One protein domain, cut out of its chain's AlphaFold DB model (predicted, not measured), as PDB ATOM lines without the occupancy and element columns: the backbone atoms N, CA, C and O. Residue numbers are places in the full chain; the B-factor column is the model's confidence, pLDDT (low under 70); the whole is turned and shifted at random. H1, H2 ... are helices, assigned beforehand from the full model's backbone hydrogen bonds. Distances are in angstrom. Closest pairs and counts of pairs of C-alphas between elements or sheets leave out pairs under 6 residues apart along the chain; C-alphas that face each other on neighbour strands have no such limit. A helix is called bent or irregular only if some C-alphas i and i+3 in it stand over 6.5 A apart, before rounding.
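AT A GLANCE: This is residues 2 to 114 of the 184 residues of an uncharacterized protein of Panicum miliaceum (UniProt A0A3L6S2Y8). A long helix, H3, is bent into two arms that make a wide V, and a second long helix, H1, crosses it near the bend, with the short H2 set off to one side on a loop. The far part of H3b, residues 97 to 113, sticks out as a long arm. The printed part has 113 residues with three named helices, in the order H1, H2, H3, and no named strand; the class is all helix. It is loose, with a radius of gyration of the C-alphas of 19.1 A, and elongated, spanning 62 by 32 by 27 A.

HOW THE PARTS SIT: H1, residues 2 to 31, comes first, and H2, residues 41 to 46, touches no helix. H3, residues 67 to 113, was assigned as one helix by its hydrogen bonds but is bent: C-alphas 83 and 86 are 7.1 A apart. Its arms, H3a, residues 67 to 83, and H3b, residues 86 to 113, stand at a steep tilt of 65 degrees. With residues 12 to 16 alone, H1 touches residues 86 to 93 of H3b; the closest C-alphas, of Tyr 13 and Val 89, are 5.9 A apart, at a steep tilt of 59 degrees, opposite ways. With residues 17 to 25 alone, H1 touches H3a; the closest C-alphas, of Met 21 and Phe 76, are 7.2 A apart, at a steep tilt of 47 degrees, opposite ways. Every O i to N i+4 pair is within hydrogen-bond range in H1, H2 and H3b, and 11 of 13 are in H3a.

IN THESE COORDINATES: H1 runs 43.8 A from C-alpha 2 at (607.604, 425.696, 384.016). H2 measures 8.8 A, H3a 23.6 A, and H3b 40.3 A, ending at C-alpha 113 at (581.121, 430.238, 363.136).

THE WHOLE: The C-alphas farthest apart, of Asp 35 and Arg 114, are 63.3 A apart. The printed part has no cut. The link from H2 to H3, 20 residues, is long. Mean pLDDT of the printed part is 72.4; 43 residues are under 70, among them 26 to 44 and 52 to 62.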
ATOM      1  N   ALA A   2     607.587 426.864 383.123       55.72
ATOM      2  CA  ALA A   2     607.604 425.696 384.016       55.72
ATOM      3  C   ALA A   2     607.020 425.962 385.424       55.72
ATOM      4  O   ALA A   2     606.235 425.149 385.909       55.72
ATOM      5  N   GLU A   3     607.315 427.111 386.052       57.97
ATOM      6  CA  GLU A   3     606.834 427.406 387.419       57.97
ATOM      7  C   GLU A   3     605.314 427.594 387.533       57.97
ATOM      8  O   GLU A   3     604.752 427.433 388.615       57.97
ATOM      9  N   SER A   4     604.624 427.912 386.435       63.78
ATOM     10  CA  SER A   4     603.158 427.981 386.431       63.78
ATOM     11  C   SER A   4     602.543 426.583 386.561       63.78
ATOM     12  O   SER A   4     601.551 426.413 387.262       63.78
ATOM     13  N   GLY A   5     603.153 425.571 385.934       61.47
ATOM     14  CA  GLY A   5     602.674 424.188 385.988       61.47
ATOM     15  C   GLY A   5     602.856 423.538 387.361       61.47
ATOM     16  O   GLY A   5     601.962 422.831 387.822       61.47
ATOM     17  N   SER A   6     603.977 423.804 388.042       65.12
ATOM     18  CA  SER A   6     604.224 423.276 389.390       65.12
ATOM     19  C   SER A   6     603.335 423.928 390.451       65.12
ATOM     20  O   SER A   6     602.817 423.216 391.310       65.12
ATOM     21  N   ARG A   7     603.084 425.244 390.359       70.88
ATOM     22  CA  ARG A   7     602.122 425.948 391.229       70.88
ATOM     23  C   ARG A   7     600.711 425.381 391.080       70.88
ATOM     24  O   ARG A   7     600.162 424.901 392.062       70.88
ATOM     25  N   LEU A   8     600.200 425.289 389.848       75.44
ATOM     26  CA  LEU A   8     598.881 424.701 389.573       75.44
ATOM     27  C   LEU A   8     598.743 423.261 390.096       75.44
ATOM     28  O   LEU A   8     597.665 422.874 390.537       75.44
ATOM     29  N   HIS A   9     599.813 422.460 390.061       72.94
ATOM     30  CA  HIS A   9     599.795 421.107 390.617       72.94
ATOM     31  C   HIS A   9     599.746 421.103 392.154       72.94
ATOM     32  O   HIS A   9     598.988 420.322 392.726       72.94
ATOM     33  N   GLY A  10     600.489 421.996 392.817       75.62
ATOM     34  CA  GLY A  10     600.425 422.190 394.271       75.62
ATOM     35  C   GLY A  10     599.060 422.703 394.742       75.62
ATOM     36  O   GLY A  10     598.479 422.135 395.664       75.62
ATOM     37  N   ASP A  11     598.503 423.702 394.055       74.69
ATOM     38  CA  ASP A  11     597.177 424.265 394.341       74.69
ATOM     39  C   ASP A  11     596.073 423.206 394.160       74.69
ATOM     40  O   ASP A  11     595.151 423.092 394.972       74.69
ATOM     41  N   LEU A  12     596.191 422.379 393.114       79.31
ATOM     42  CA  LEU A  12     595.290 421.255 392.868       79.31
ATOM     43  C   LEU A  12     595.384 420.195 393.971       79.31
ATOM     44  O   LEU A  12     594.353 419.707 394.434       79.31
ATOM     45  N   TYR A  13     596.604 419.865 394.402       74.81
ATOM     46  CA  TYR A  13     596.850 418.940 395.505       74.81
ATOM     47  C   TYR A  13     596.180 419.454 396.781       74.81
ATOM     48  O   TYR A  13     595.307 418.774 397.313       74.81
ATOM     49  N   ALA A  14     596.470 420.695 397.187       74.44
ATOM     50  CA  ALA A  14     595.891 421.330 398.372       74.44
ATOM     51  C   ALA A  14     594.350 421.386 398.335       74.44
ATOM     52  O   ALA A  14     593.692 421.064 399.327       74.44
ATOM     53  N   MET A  15     593.749 421.722 397.187       78.69
ATOM     54  CA  MET A  15     592.289 421.737 397.019       78.69
ATOM     55  C   MET A  15     591.669 420.343 397.201       78.69
ATOM     56  O   MET A  15     590.634 420.195 397.861       78.69
ATOM     57  N   VAL A  16     592.288 419.316 396.614       73.25
ATOM     58  CA  VAL A  16     591.849 417.919 396.733       73.25
ATOM     59  C   VAL A  16     592.048 417.408 398.168       73.25
ATOM     60  O   VAL A  16     591.166 416.715 398.687       73.25
ATOM     61  N   SER A  17     593.128 417.817 398.847       73.81
ATOM     62  CA  SER A  17     593.368 417.558 400.273       73.81
ATOM     63  C   SER A  17     592.278 418.137 401.154       73.81
ATOM     64  O   SER A  17     591.614 417.383 401.864       73.81
ATOM     65  N   ALA A  18     592.044 419.448 401.071       76.12
ATOM     66  CA  ALA A  18     591.088 420.145 401.920       76.12
ATOM     67  C   ALA A  18     589.670 419.570 401.771       76.12
ATOM     68  O   ALA A  18     589.013 419.275 402.769       76.12
ATOM     69  N   ARG A  19     589.218 419.323 400.532       77.00
ATOM     70  CA  ARG A  19     587.892 418.733 400.267       77.00
ATOM     71  C   ARG A  19     587.753 417.323 400.829       77.00
ATOM     72  O   ARG A  19     586.725 417.007 401.424       77.00
ATOM     73  N   THR A  20     588.766 416.479 400.643       75.00
ATOM     74  CA  THR A  20     588.683 415.079 401.077       75.00
ATOM     75  C   THR A  20     588.835 414.959 402.592       75.00
ATOM     76  O   THR A  20     588.099 414.197 403.212       75.00
ATOM     77  N   MET A  21     589.693 415.777 403.209       76.19
ATOM     78  CA  MET A  21     589.805 415.879 404.665       76.19
ATOM     79  C   MET A  21     588.493 416.360 405.289       76.19
ATOM     80  O   MET A  21     588.000 415.725 406.215       76.19
ATOM     81  N   ALA A  22     587.883 417.420 404.748       72.31
ATOM     82  CA  ALA A  22     586.596 417.921 405.226       72.31
ATOM     83  C   ALA A  22     585.491 416.854 405.125       72.31
ATOM     84  O   ALA A  22     584.715 416.691 406.063       72.31
ATOM     85  N   ALA A  23     585.449 416.085 404.030       69.44
ATOM     86  CA  ALA A  23     584.506 414.979 403.874       69.44
ATOM     87  C   ALA A  23     584.740 413.854 404.902       69.44
ATOM     88  O   ALA A  23     583.779 413.388 405.512       69.44
ATOM     89  N   SER A  24     585.993 413.449 405.132       65.19
ATOM     90  CA  SER A  24     586.353 412.419 406.120       65.19
ATOM     91  C   SER A  24     586.068 412.861 407.557       65.19
ATOM     92  O   SER A  24     585.462 412.110 408.313       65.19
ATOM     93  N   VAL A  25     586.426 414.095 407.925       70.25
ATOM     94  CA  VAL A  25     586.123 414.668 409.246       70.25
ATOM     95  C   VAL A  25     584.612 414.780 409.453       70.25
ATOM     96  O   VAL A  25     584.127 414.422 410.519       70.25
ATOM     97  N   CYS A  26     583.843 415.187 408.434       61.34
ATOM     98  CA  CYS A  26     582.382 415.162 408.521       61.34
ATOM     99  C   CYS A  26     581.846 413.744 408.761       61.34
ATOM    100  O   CYS A  26     581.002 413.580 409.632       61.34
ATOM    101  N   LYS A  27     582.330 412.724 408.036       58.56
ATOM    102  CA  LYS A  27     581.901 411.329 408.244       58.56
ATOM    103  C   LYS A  27     582.191 410.844 409.663       58.56
ATOM    104  O   LYS A  27     581.276 410.384 410.331       58.56
ATOM    105  N   LEU A  28     583.414 411.037 410.151       60.59
ATOM    106  CA  LEU A  28     583.814 410.597 411.491       60.59
ATOM    107  C   LEU A  28     583.018 411.310 412.595       60.59
ATOM    108  O   LEU A  28     582.533 410.658 413.512       60.59
ATOM    109  N   LEU A  29     582.763 412.617 412.452       58.72
ATOM    110  CA  LEU A  29     581.878 413.364 413.358       58.72
ATOM    111  C   LEU A  29     580.403 412.919 413.298       58.72
ATOM    112  O   LEU A  29     579.645 413.275 414.195       58.72
ATOM    113  N   LEU A  30     579.980 412.188 412.260       57.78
ATOM    114  CA  LEU A  30     578.654 411.565 412.165       57.78
ATOM    115  C   LEU A  30     578.638 410.097 412.636       57.78
ATOM    116  O   LEU A  30     577.562 409.598 412.952       57.78
ATOM    117  N   GLU A  31     579.785 409.414 412.666       48.94
ATOM    118  CA  GLU A  31     579.918 407.993 413.038       48.94
ATOM    119  C   GLU A  31     580.270 407.798 414.523       48.94
ATOM    120  O   GLU A  31     579.782 406.868 415.157       48.94
ATOM    121  N   GLU A  32     581.087 408.682 415.103       47.66
ATOM    122  CA  GLU A  32     581.574 408.560 416.486       47.66
ATOM    123  C   GLU A  32     580.514 408.916 417.543       47.66
ATOM    124  O   GLU A  32     580.577 408.470 418.689       47.66
ATOM    125  N   THR A  33     579.496 409.689 417.163       49.25
ATOM    126  CA  THR A  33     578.374 410.020 418.048       49.25
ATOM    127  C   THR A  33     577.272 408.970 417.945       49.25
ATOM    128  O   THR A  33     576.247 409.165 417.295       49.25
ATOM    129  N   GLY A  34     577.487 407.851 418.649       52.94
ATOM    130  CA  GLY A  34     576.458 406.829 418.897       52.94
ATOM    131  C   GLY A  34     575.207 407.381 419.600       52.94
ATOM    132  O   GLY A  34     574.122 406.827 419.443       52.94
ATOM    133  N   ASP A  35     575.344 408.518 420.288       49.47
ATOM    134  CA  ASP A  35     574.244 409.370 420.741       49.47
ATOM    135  C   ASP A  35     574.054 410.580 419.822       49.47
ATOM    136  O   ASP A  35     575.015 411.190 419.364       49.47
ATOM    137  N   SER A  36     572.797 410.985 419.618       46.09
ATOM    138  CA  SER A  36     572.331 411.976 418.631       46.09
ATOM    139  C   SER A  36     572.801 413.444 418.829       46.09
ATOM    140  O   SER A  36     572.005 414.382 418.702       46.09
ATOM    141  N   SER A  37     574.103 413.708 418.970       51.53
ATOM    142  CA  SER A  37     574.721 414.995 418.595       51.53
ATOM    143  C   SER A  37     574.889 415.072 417.070       51.53
ATOM    144  O   SER A  37     575.960 415.330 416.517       51.53
ATOM    145  N   ARG A  38     573.766 414.871 416.378       52.41
ATOM    146  CA  ARG A  38     573.591 415.034 414.940       52.41
ATOM    147  C   ARG A  38     574.083 416.428 414.563       52.41
ATOM    148  O   ARG A  38     573.375 417.401 414.823       52.41
ATOM    149  N   VAL A  39     575.268 416.536 413.946       54.19
ATOM    150  CA  VAL A  39     575.762 417.805 413.390       54.19
ATOM    151  C   VAL A  39     574.706 418.280 412.400       54.19
ATOM    152  O   VAL A  39     574.538 417.717 411.317       54.19
ATOM    153  N   VAL A  40     573.895 419.247 412.833       57.53
ATOM    154  CA  VAL A  40     572.644 419.555 412.143       57.53
ATOM    155  C   VAL A  40     572.992 420.006 410.729       57.53
ATOM    156  O   VAL A  40     573.920 420.797 410.548       57.53
ATOM    157  N   LYS A  41     572.257 419.537 409.708       57.44
ATOM    158  CA  LYS A  41     572.514 419.921 408.305       57.44
ATOM    159  C   LYS A  41     572.544 421.452 408.113       57.44
ATOM    160  O   LYS A  41     573.182 421.915 407.177       57.44
ATOM    161  N   SER A  42     571.913 422.230 409.001       57.94
ATOM    162  CA  SER A  42     572.051 423.692 409.090       57.94
ATOM    163  C   SER A  42     573.473 424.153 409.436       57.94
ATOM    164  O   SER A  42     573.991 425.021 408.752       57.94
ATOM    165  N   ARG A  43     574.152 423.543 410.414       62.56
ATOM    166  CA  ARG A  43     575.523 423.900 410.822       62.56
ATOM    167  C   ARG A  43     576.549 423.626 409.715       62.56
ATOM    168  O   ARG A  43     577.465 424.412 409.520       62.56
ATOM    169  N   LEU A  44     576.352 422.561 408.928       66.19
ATOM    170  CA  LEU A  44     577.145 422.295 407.714       66.19
ATOM    171  C   LEU A  44     576.758 423.191 406.522       66.19
ATOM    172  O   LEU A  44     577.560 423.370 405.607       66.19
ATOM    173  N   ARG A  45     575.538 423.748 406.504       70.19
ATOM    174  CA  ARG A  45     575.127 424.775 405.531       70.19
ATOM    175  C   ARG A  45     575.698 426.147 405.878       70.19
ATOM    176  O   ARG A  45     576.110 426.831 404.953       70.19
ATOM    177  N   GLN A  46     575.829 426.480 407.164       66.06
ATOM    178  CA  GLN A  46     576.498 427.699 407.627       66.06
ATOM    179  C   GLN A  46     577.940 427.789 407.119       66.06
ATOM    180  O   GLN A  46     578.355 428.856 406.699       66.06
ATOM    181  N   LEU A  47     578.663 426.668 406.989       61.88
ATOM    182  CA  LEU A  47     579.991 426.631 406.344       61.88
ATOM    183  C   LEU A  47     580.006 427.082 404.862       61.88
ATOM    184  O   LEU A  47     581.075 427.172 404.265       61.88
ATOM    185  N   ARG A  48     578.837 427.298 404.239       69.69
ATOM    186  CA  ARG A  48     578.670 427.794 402.861       69.69
ATOM    187  C   ARG A  48     578.106 429.218 402.794       69.69
ATOM    188  O   ARG A  48     577.959 429.744 401.694       69.69
ATOM    189  N   GLU A  49     577.726 429.805 403.925       74.38
ATOM    190  CA  GLU A  49     577.218 431.177 403.990       74.38
ATOM    191  C   GLU A  49     578.397 432.150 403.847       74.38
ATOM    192  O   GLU A  49     579.455 431.926 404.430       74.38
ATOM    193  N   LEU A  50     578.240 433.223 403.059       66.38
ATOM    194  CA  LEU A  50     579.338 434.167 402.775       66.38
ATOM    195  C   LEU A  50     579.897 434.835 404.043       66.38
ATOM    196  O   LEU A  50     581.075 435.183 404.091       66.38
ATOM    197  N   ASP A  51     579.047 434.995 405.056       74.94
ATOM    198  CA  ASP A  51     579.374 435.624 406.335       74.94
ATOM    199  C   ASP A  51     580.072 434.664 407.317       74.94
ATOM    200  O   ASP A  51     580.488 435.075 408.406       74.94
ATOM    201  N   PHE A  52     580.223 433.382 406.956       66.12
ATOM    202  CA  PHE A  52     580.933 432.416 407.780       66.12
ATOM    203  C   PHE A  52     582.429 432.730 407.799       66.12
ATOM    204  O   PHE A  52     583.191 432.376 406.896       66.12
ATOM    205  N   LYS A  53     582.869 433.359 408.890       65.50
ATOM    206  CA  LYS A  53     584.290 433.482 409.202       65.50
ATOM    207  C   LYS A  53     584.860 432.099 409.502       65.50
ATOM    208  O   LYS A  53     584.714 431.584 410.609       65.50
ATOM    209  N   CYS A  54     585.535 431.531 408.507       60.84
ATOM    210  CA  CYS A  54     586.479 430.445 408.726       60.84
ATOM    211  C   CYS A  54     587.474 430.874 409.825       60.84
ATOM    212  O   CYS A  54     587.914 432.030 409.794       60.84
ATOM    213  N   PRO A  55     587.816 430.002 410.794       61.50
ATOM    214  CA  PRO A  55     588.864 430.305 411.764       61.50
ATOM    215  C   PRO A  55     590.181 430.636 411.049       61.50
ATOM    216  O   PRO A  55     590.399 430.190 409.917       61.50
ATOM    217  N   SER A  56     591.037 431.442 411.681       55.38
ATOM    218  CA  SER A  56     592.322 431.817 411.088       55.38
ATOM    219  C   SER A  56     593.268 430.615 411.018       55.38
ATOM    220  O   SER A  56     593.080 429.625 411.720       55.38
ATOM    221  N   GLU A  57     594.298 430.680 410.178       54.09
ATOM    222  CA  GLU A  57     595.258 429.575 410.032       54.09
ATOM    223  C   GLU A  57     595.982 429.265 411.363       54.09
ATOM    224  O   GLU A  57     596.233 428.100 411.676       54.09
ATOM    225  N   ASP A  58     596.174 430.286 412.209       58.34
ATOM    226  CA  ASP A  58     596.697 430.179 413.578       58.34
ATOM    227  C   ASP A  58     595.724 429.460 414.547       58.34
ATOM    228  O   ASP A  58     596.152 428.751 415.466       58.34
ATOM    229  N   ASP A  59     594.408 429.578 414.324       53.81
ATOM    230  CA  ASP A  59     593.376 428.867 415.095       53.81
ATOM    231  C   ASP A  59     593.270 427.381 414.698       53.81
ATOM    232  O   ASP A  59     592.840 426.553 415.504       53.81
ATOM    233  N   ILE A  60     593.659 427.022 413.465       57.22
ATOM    234  CA  ILE A  60     593.558 425.660 412.897       57.22
ATOM    235  C   ILE A  60     594.936 424.971 412.841       57.22
ATOM    236  O   ILE A  60     595.184 424.095 412.008       57.22
ATOM    237  N   THR A  61     595.864 425.309 413.742       65.56
ATOM    238  CA  THR A  61     597.104 424.526 413.839       65.56
ATOM    239  C   THR A  61     596.806 423.113 414.338       65.56
ATOM    240  O   THR A  61     596.029 422.895 415.272       65.56
ATOM    241  N   LEU A  62     597.482 422.123 413.745       68.44
ATOM    242  CA  LEU A  62     597.353 420.723 414.158       68.44
ATOM    243  C   LEU A  62     597.733 420.517 415.633       68.44
ATOM    244  O   LEU A  62     597.299 419.551 416.257       68.44
ATOM    245  N   GLU A  63     598.559 421.410 416.185       76.00
ATOM    246  CA  GLU A  63     598.996 421.352 417.573       76.00
ATOM    247  C   GLU A  63     597.884 421.703 418.566       76.00
ATOM    248  O   GLU A  63     597.777 421.014 419.584       76.00
ATOM    249  N   ASN A  64     597.028 422.674 418.219       71.62
ATOM    250  CA  ASN A  64     595.915 423.177 419.034       71.62
ATOM    251  C   ASN A  64     594.659 422.279 419.001       71.62
ATOM    252  O   ASN A  64     593.727 422.488 419.780       71.62
ATOM    253  N   LEU A  65     594.607 421.279 418.115       70.50
ATOM    254  CA  LEU A  65     593.483 420.346 418.028       70.50
ATOM    255  C   LEU A  65     593.409 419.406 419.250       70.50
ATOM    256  O   LEU A  65     594.440 418.884 419.687       70.50
ATOM    257  N   PRO A  66     592.197 419.078 419.749       74.75
ATOM    258  CA  PRO A  66     592.013 418.004 420.722       74.75
ATOM    259  C   PRO A  66     592.576 416.670 420.203       74.75
ATOM    260  O   PRO A  66     592.574 416.412 418.998       74.75
ATOM    261  N   VAL A  67     593.032 415.807 421.120       79.25
ATOM    262  CA  VAL A  67     593.825 414.588 420.829       79.25
ATOM    263  C   VAL A  67     593.230 413.721 419.713       79.25
ATOM    264  O   VAL A  67     593.941 413.291 418.810       79.25
ATOM    265  N   LEU A  68     591.921 413.491 419.759       78.00
ATOM    266  CA  LEU A  68     591.184 412.654 418.816       78.00
ATOM    267  C   LEU A  68     591.125 413.277 417.396       78.00
ATOM    268  O   LEU A  68     591.691 412.671 416.484       78.00
ATOM    269  N   PRO A  69     590.580 414.497 417.179       71.12
ATOM    270  CA  PRO A  69     590.702 415.215 415.904       71.12
ATOM    271  C   PRO A  69     592.139 415.327 415.376       71.12
ATOM    272  O   PRO A  69     592.364 415.156 414.178       71.12
ATOM    273  N   LYS A  70     593.120 415.566 416.259       80.75
ATOM    274  CA  LYS A  70     594.548 415.652 415.917       80.75
ATOM    275  C   LYS A  70     595.082 414.334 415.356       80.75
ATOM    276  O   LYS A  70     595.725 414.332 414.307       80.75
ATOM    277  N   ASN A  71     594.782 413.212 416.011       83.62
ATOM    278  CA  ASN A  71     595.194 411.880 415.565       83.62
ATOM    279  C   ASN A  71     594.488 411.472 414.265       83.62
ATOM    280  O   ASN A  71     595.132 410.945 413.362       83.62
ATOM    281  N   THR A  72     593.200 411.793 414.121       77.81
ATOM    282  CA  THR A  72     592.442 411.611 412.875       77.81
ATOM    283  C   THR A  72     593.060 412.393 411.716       77.81
ATOM    284  O   THR A  72     593.301 411.825 410.649       77.81
ATOM    285  N   ALA A  73     593.376 413.675 411.920       76.94
ATOM    286  CA  ALA A  73     594.007 414.507 410.901       76.94
ATOM    287  C   ALA A  73     595.414 414.000 410.534       76.94
ATOM    288  O   ALA A  73     595.733 413.921 409.349       76.94
ATOM    289  N   LYS A  74     596.224 413.569 411.518       83.12
ATOM    290  CA  LYS A  74     597.525 412.914 411.274       83.12
ATOM    291  C   LYS A  74     597.380 411.629 410.461       83.12
ATOM    292  O   LYS A  74     598.014 411.515 409.419       83.12
ATOM    293  N   ASN A  75     596.514 410.703 410.876       83.00
ATOM    294  CA  ASN A  75     596.287 409.441 410.165       83.00
ATOM    295  C   ASN A  75     595.815 409.676 408.726       83.00
ATOM    296  O   ASN A  75     596.270 408.989 407.813       83.00
ATOM    297  N   PHE A  76     594.953 410.671 408.501       76.44
ATOM    298  CA  PHE A  76     594.514 411.061 407.163       76.44
ATOM    299  C   PHE A  76     595.668 411.620 406.311       76.44
ATOM    300  O   PHE A  76     595.821 411.232 405.152       76.44
ATOM    301  N   LEU A  77     596.522 412.479 406.880       75.94
ATOM    302  CA  LEU A  77     597.719 412.985 406.199       75.94
ATOM    303  C   LEU A  77     598.742 411.875 405.899       75.94
ATOM    304  O   LEU A  77     599.396 411.899 404.858       75.94
ATOM    305  N   GLU A  78     598.888 410.903 406.799       78.62
ATOM    306  CA  GLU A  78     599.900 409.854 406.681       78.62
ATOM    307  C   GLU A  78     599.499 408.677 405.798       78.62
ATOM    308  O   GLU A  78     600.369 408.146 405.118       78.62
ATOM    309  N   THR A  79     598.230 408.265 405.802       74.75
ATOM    310  CA  THR A  79     597.759 407.095 405.037       74.75
ATOM    311  C   THR A  79     597.081 407.535 403.746       74.75
ATOM    312  O   THR A  79     597.614 407.346 402.654       74.75
ATOM    313  N   PHE A  80     595.946 408.233 403.851       69.12
ATOM    314  CA  PHE A  80     595.177 408.662 402.686       69.12
ATOM    315  C   PHE A  80     596.006 409.544 401.745       69.12
ATOM    316  O   PHE A  80     595.947 409.372 400.527       69.12
ATOM    317  N   PHE A  81     596.807 410.464 402.287       65.56
ATOM    318  CA  PHE A  81     597.559 411.401 401.456       65.56
ATOM    319  C   PHE A  81     598.818 410.833 400.799       65.56
ATOM    320  O   PHE A  81     599.102 411.200 399.656       65.56
ATOM    321  N   LYS A  82     599.520 409.902 401.457       70.25
ATOM    322  CA  LYS A  82     600.672 409.212 400.856       70.25
ATOM    323  C   LYS A  82     600.236 408.175 399.816       70.25
ATOM    324  O   LYS A  82     600.828 408.131 398.739       70.25
ATOM    325  N   ASP A  83     599.170 407.419 400.090       70.81
ATOM    326  CA  ASP A  83     598.777 406.270 399.262       70.81
ATOM    327  C   ASP A  83     597.766 406.634 398.156       70.81
ATOM    328  O   ASP A  83     597.905 406.207 397.008       70.81
ATOM    329  N   PHE A  84     596.751 407.451 398.468       73.38
ATOM    330  CA  PHE A  84     595.635 407.756 397.555       73.38
ATOM    331  C   PHE A  84     595.626 409.195 397.024       73.38
ATOM    332  O   PHE A  84     595.069 409.441 395.949       73.38
ATOM    333  N   GLY A  85     596.257 410.143 397.726       75.19
ATOM    334  CA  GLY A  85     596.281 411.565 397.358       75.19
ATOM    335  C   GLY A  85     596.760 411.800 395.921       75.19
ATOM    336  O   GLY A  85     596.073 412.450 395.133       75.19
ATOM    337  N   THR A  86     597.881 411.184 395.540       78.94
ATOM    338  CA  THR A  86     598.472 411.298 394.192       78.94
ATOM    339  C   THR A  86     597.532 410.804 393.086       78.94
ATOM    340  O   THR A  86     597.378 411.474 392.064       78.94
ATOM    341  N   LEU A  87     596.848 409.672 393.292       84.19
ATOM    342  CA  LEU A  87     595.882 409.127 392.326       84.19
ATOM    343  C   LEU A  87     594.674 410.055 392.152       84.19
ATOM    344  O   LEU A  87     594.185 410.248 391.036       84.19
ATOM    345  N   LEU A  88     594.202 410.651 393.248       79.19
ATOM    346  CA  LEU A  88     593.067 411.566 393.231       79.19
ATOM    347  C   LEU A  88     593.412 412.880 392.507       79.19
ATOM    348  O   LEU A  88     592.592 413.389 391.741       79.19
ATOM    349  N   VAL A  89     594.642 413.376 392.676       81.75
ATOM    350  CA  VAL A  89     595.165 414.559 391.973       81.75
ATOM    351  C   VAL A  89     595.381 414.292 390.485       81.75
ATOM    352  O   VAL A  89     594.967 415.114 389.672       81.75
ATOM    353  N   GLU A  90     595.943 413.146 390.087       84.00
ATOM    354  CA  GLU A  90     596.069 412.798 388.662       84.00
ATOM    355  C   GLU A  90     594.700 412.609 387.987       84.00
ATOM    356  O   GLU A  90     594.498 413.074 386.862       84.00
ATOM    357  N   ARG A  91     593.713 412.025 388.687       87.06
ATOM    358  CA  ARG A  91     592.328 411.941 388.194       87.06
ATOM    359  C   ARG A  91     591.716 413.327 387.983       87.06
ATOM    360  O   ARG A  91     591.100 413.577 386.948       87.06
ATOM    361  N   GLU A  92     591.876 414.228 388.948       84.62
ATOM    362  CA  GLU A  92     591.316 415.580 388.872       84.62
ATOM    363  C   GLU A  92     592.030 416.439 387.813       84.62
ATOM    364  O   GLU A  92     591.380 417.150 387.050       84.62
ATOM    365  N   LYS A  93     593.350 416.296 387.673       84.62
ATOM    366  CA  LYS A  93     594.158 416.888 386.596       84.62
ATOM    367  C   LYS A  93     593.685 416.427 385.217       84.62
ATOM    368  O   LYS A  93     593.563 417.252 384.313       84.62
ATOM    369  N   LEU A  94     593.373 415.138 385.049       90.50
ATOM    370  CA  LEU A  94     592.799 414.617 383.806       90.50
ATOM    371  C   LEU A  94     591.403 415.208 383.541       90.50
ATOM    372  O   LEU A  94     591.135 415.651 382.426       90.50
ATOM    373  N   ARG A  95     590.553 415.307 384.576       92.06
ATOM    374  CA  ARG A  95     589.229 415.954 384.505       92.06
ATOM    375  C   ARG A  95     589.330 417.426 384.088       92.06
ATOM    376  O   ARG A  95     588.584 417.869 383.219       92.06
ATOM    377  N   MET A  96     590.264 418.181 384.669       87.88
ATOM    378  CA  MET A  96     590.506 419.586 384.322       87.88
ATOM    379  C   MET A  96     591.062 419.741 382.906       87.88
ATOM    380  O   MET A  96     590.586 420.596 382.165       87.88
ATOM    381  N   LYS A  97     592.016 418.893 382.494       89.94
ATOM    382  CA  LYS A  97     592.533 418.866 381.115       89.94
ATOM    383  C   LYS A  97     591.401 418.663 380.106       89.94
ATOM    384  O   LYS A  97     591.364 419.354 379.091       89.94
ATOM    385  N   GLU A  98     590.471 417.763 380.408       91.44
ATOM    386  CA  GLU A  98     589.309 417.497 379.563       91.44
ATOM    387  C   GLU A  98     588.334 418.683 379.515       91.44
ATOM    388  O   GLU A  98     587.936 419.108 378.433       91.44
ATOM    389  N   GLN A  99     588.017 419.304 380.658       89.75
ATOM    390  CA  GLN A  99     587.190 420.519 380.685       89.75
ATOM    391  C   GLN A  99     587.825 421.688 379.915       89.75
ATOM    392  O   GLN A  99     587.119 422.416 379.219       89.75
ATOM    393  N   ILE A 100     589.145 421.869 380.017       90.31
ATOM    394  CA  ILE A 100     589.881 422.901 379.272       90.31
ATOM    395  C   ILE A 100     589.833 422.605 377.770       90.31
ATOM    396  O   ILE A 100     589.557 423.515 376.991       90.31
ATOM    397  N   ARG A 101     590.032 421.342 377.365       92.56
ATOM    398  CA  ARG A 101     589.917 420.906 375.967       92.56
ATOM    399  C   ARG A 101     588.530 421.203 375.402       92.56
ATOM    400  O   ARG A 101     588.437 421.911 374.408       92.56
ATOM    401  N   MET A 102     587.469 420.753 376.071       92.44
ATOM    402  CA  MET A 102     586.088 420.985 375.629       92.44
ATOM    403  C   MET A 102     585.752 422.480 375.516       92.44
ATOM    404  O   MET A 102     585.119 422.895 374.548       92.44
ATOM    405  N   LYS A 103     586.214 423.318 376.459       91.31
ATOM    406  CA  LYS A 103     586.043 424.781 376.375       91.31
ATOM    407  C   LYS A 103     586.842 425.407 375.226       91.31
ATOM    408  O   LYS A 103     586.332 426.310 374.570       91.31
ATOM    409  N   ALA A 104     588.061 424.937 374.963       91.62
ATOM    410  CA  ALA A 104     588.881 425.413 373.849       91.62
ATOM    411  C   ALA A 104     588.301 424.998 372.484       91.62
ATOM    412  O   ALA A 104     588.271 425.813 371.565       91.62
ATOM    413  N   GLU A 105     587.786 423.771 372.364       93.69
ATOM    414  CA  GLU A 105     587.082 423.283 371.171       93.69
ATOM    415  C   GLU A 105     585.788 424.084 370.928       93.69
ATOM    416  O   GLU A 105     585.550 424.524 369.805       93.69
ATOM    417  N   ALA A 106     584.998 424.367 371.973       92.00
ATOM    418  CA  ALA A 106     583.809 425.219 371.874       92.00
ATOM    419  C   ALA A 106     584.148 426.664 371.456       92.00
ATOM    420  O   ALA A 106     583.491 427.221 370.579       92.00
ATOM    421  N   TYR A 107     585.206 427.257 372.023       89.12
ATOM    422  CA  TYR A 107     585.692 428.580 371.620       89.12
ATOM    423  C   TYR A 107     586.155 428.602 370.154       89.12
ATOM    424  O   TYR A 107     585.790 429.505 369.406       89.12
ATOM    425  N   ALA A 108     586.914 427.592 369.717       90.50
ATOM    426  CA  ALA A 108     587.359 427.482 368.330       90.50
ATOM    427  C   ALA A 108     586.176 427.344 367.354       90.50
ATOM    428  O   ALA A 108     586.185 427.966 366.293       90.50
ATOM    429  N   GLN A 109     585.140 426.583 367.724       90.62
ATOM    430  CA  GLN A 109     583.908 426.485 366.939       90.62
ATOM    431  C   GLN A 109     583.176 427.829 366.848       90.62
ATOM    432  O   GLN A 109     582.753 428.189 365.756       90.62
ATOM    433  N   GLU A 110     583.069 428.590 367.939       87.62
ATOM    434  CA  GLU A 110     582.427 429.912 367.933       87.62
ATOM    435  C   GLU A 110     583.191 430.923 367.061       87.62
ATOM    436  O   GLU A 110     582.591 431.636 366.256       87.62
ATOM    437  N   VAL A 111     584.527 430.931 367.139       86.31
ATOM    438  CA  VAL A 111     585.381 431.768 366.275       86.31
ATOM    439  C   VAL A 111     585.202 431.407 364.797       86.31
ATOM    440  O   VAL A 111     585.044 432.306 363.975       86.31
ATOM    441  N   LEU A 112     585.165 430.113 364.456       84.94
ATOM    442  CA  LEU A 112     584.940 429.637 363.083       84.94
ATOM    443  C   LEU A 112     583.502 429.851 362.585       84.94
ATOM    444  O   LEU A 112     583.271 429.872 361.379       84.94
ATOM    445  N   ARG A 113     582.526 429.992 363.490       81.50
ATOM    446  CA  ARG A 113     581.121 430.238 363.136       81.50
ATOM    447  C   ARG A 113     580.815 431.714 362.890       81.50
ATOM    448  O   ARG A 113     579.751 432.018 362.351       81.50
ATOM    449  N   ARG A 114     581.724 432.625 363.256       72.19
ATOM    450  CA  ARG A 114     581.599 434.056 362.962       72.19
ATOM    451  C   ARG A 114     581.662 434.254 361.434       72.19
ATOM    452  O   ARG A 114     582.699 433.969 360.843       72.19
TER     453      ARG A 114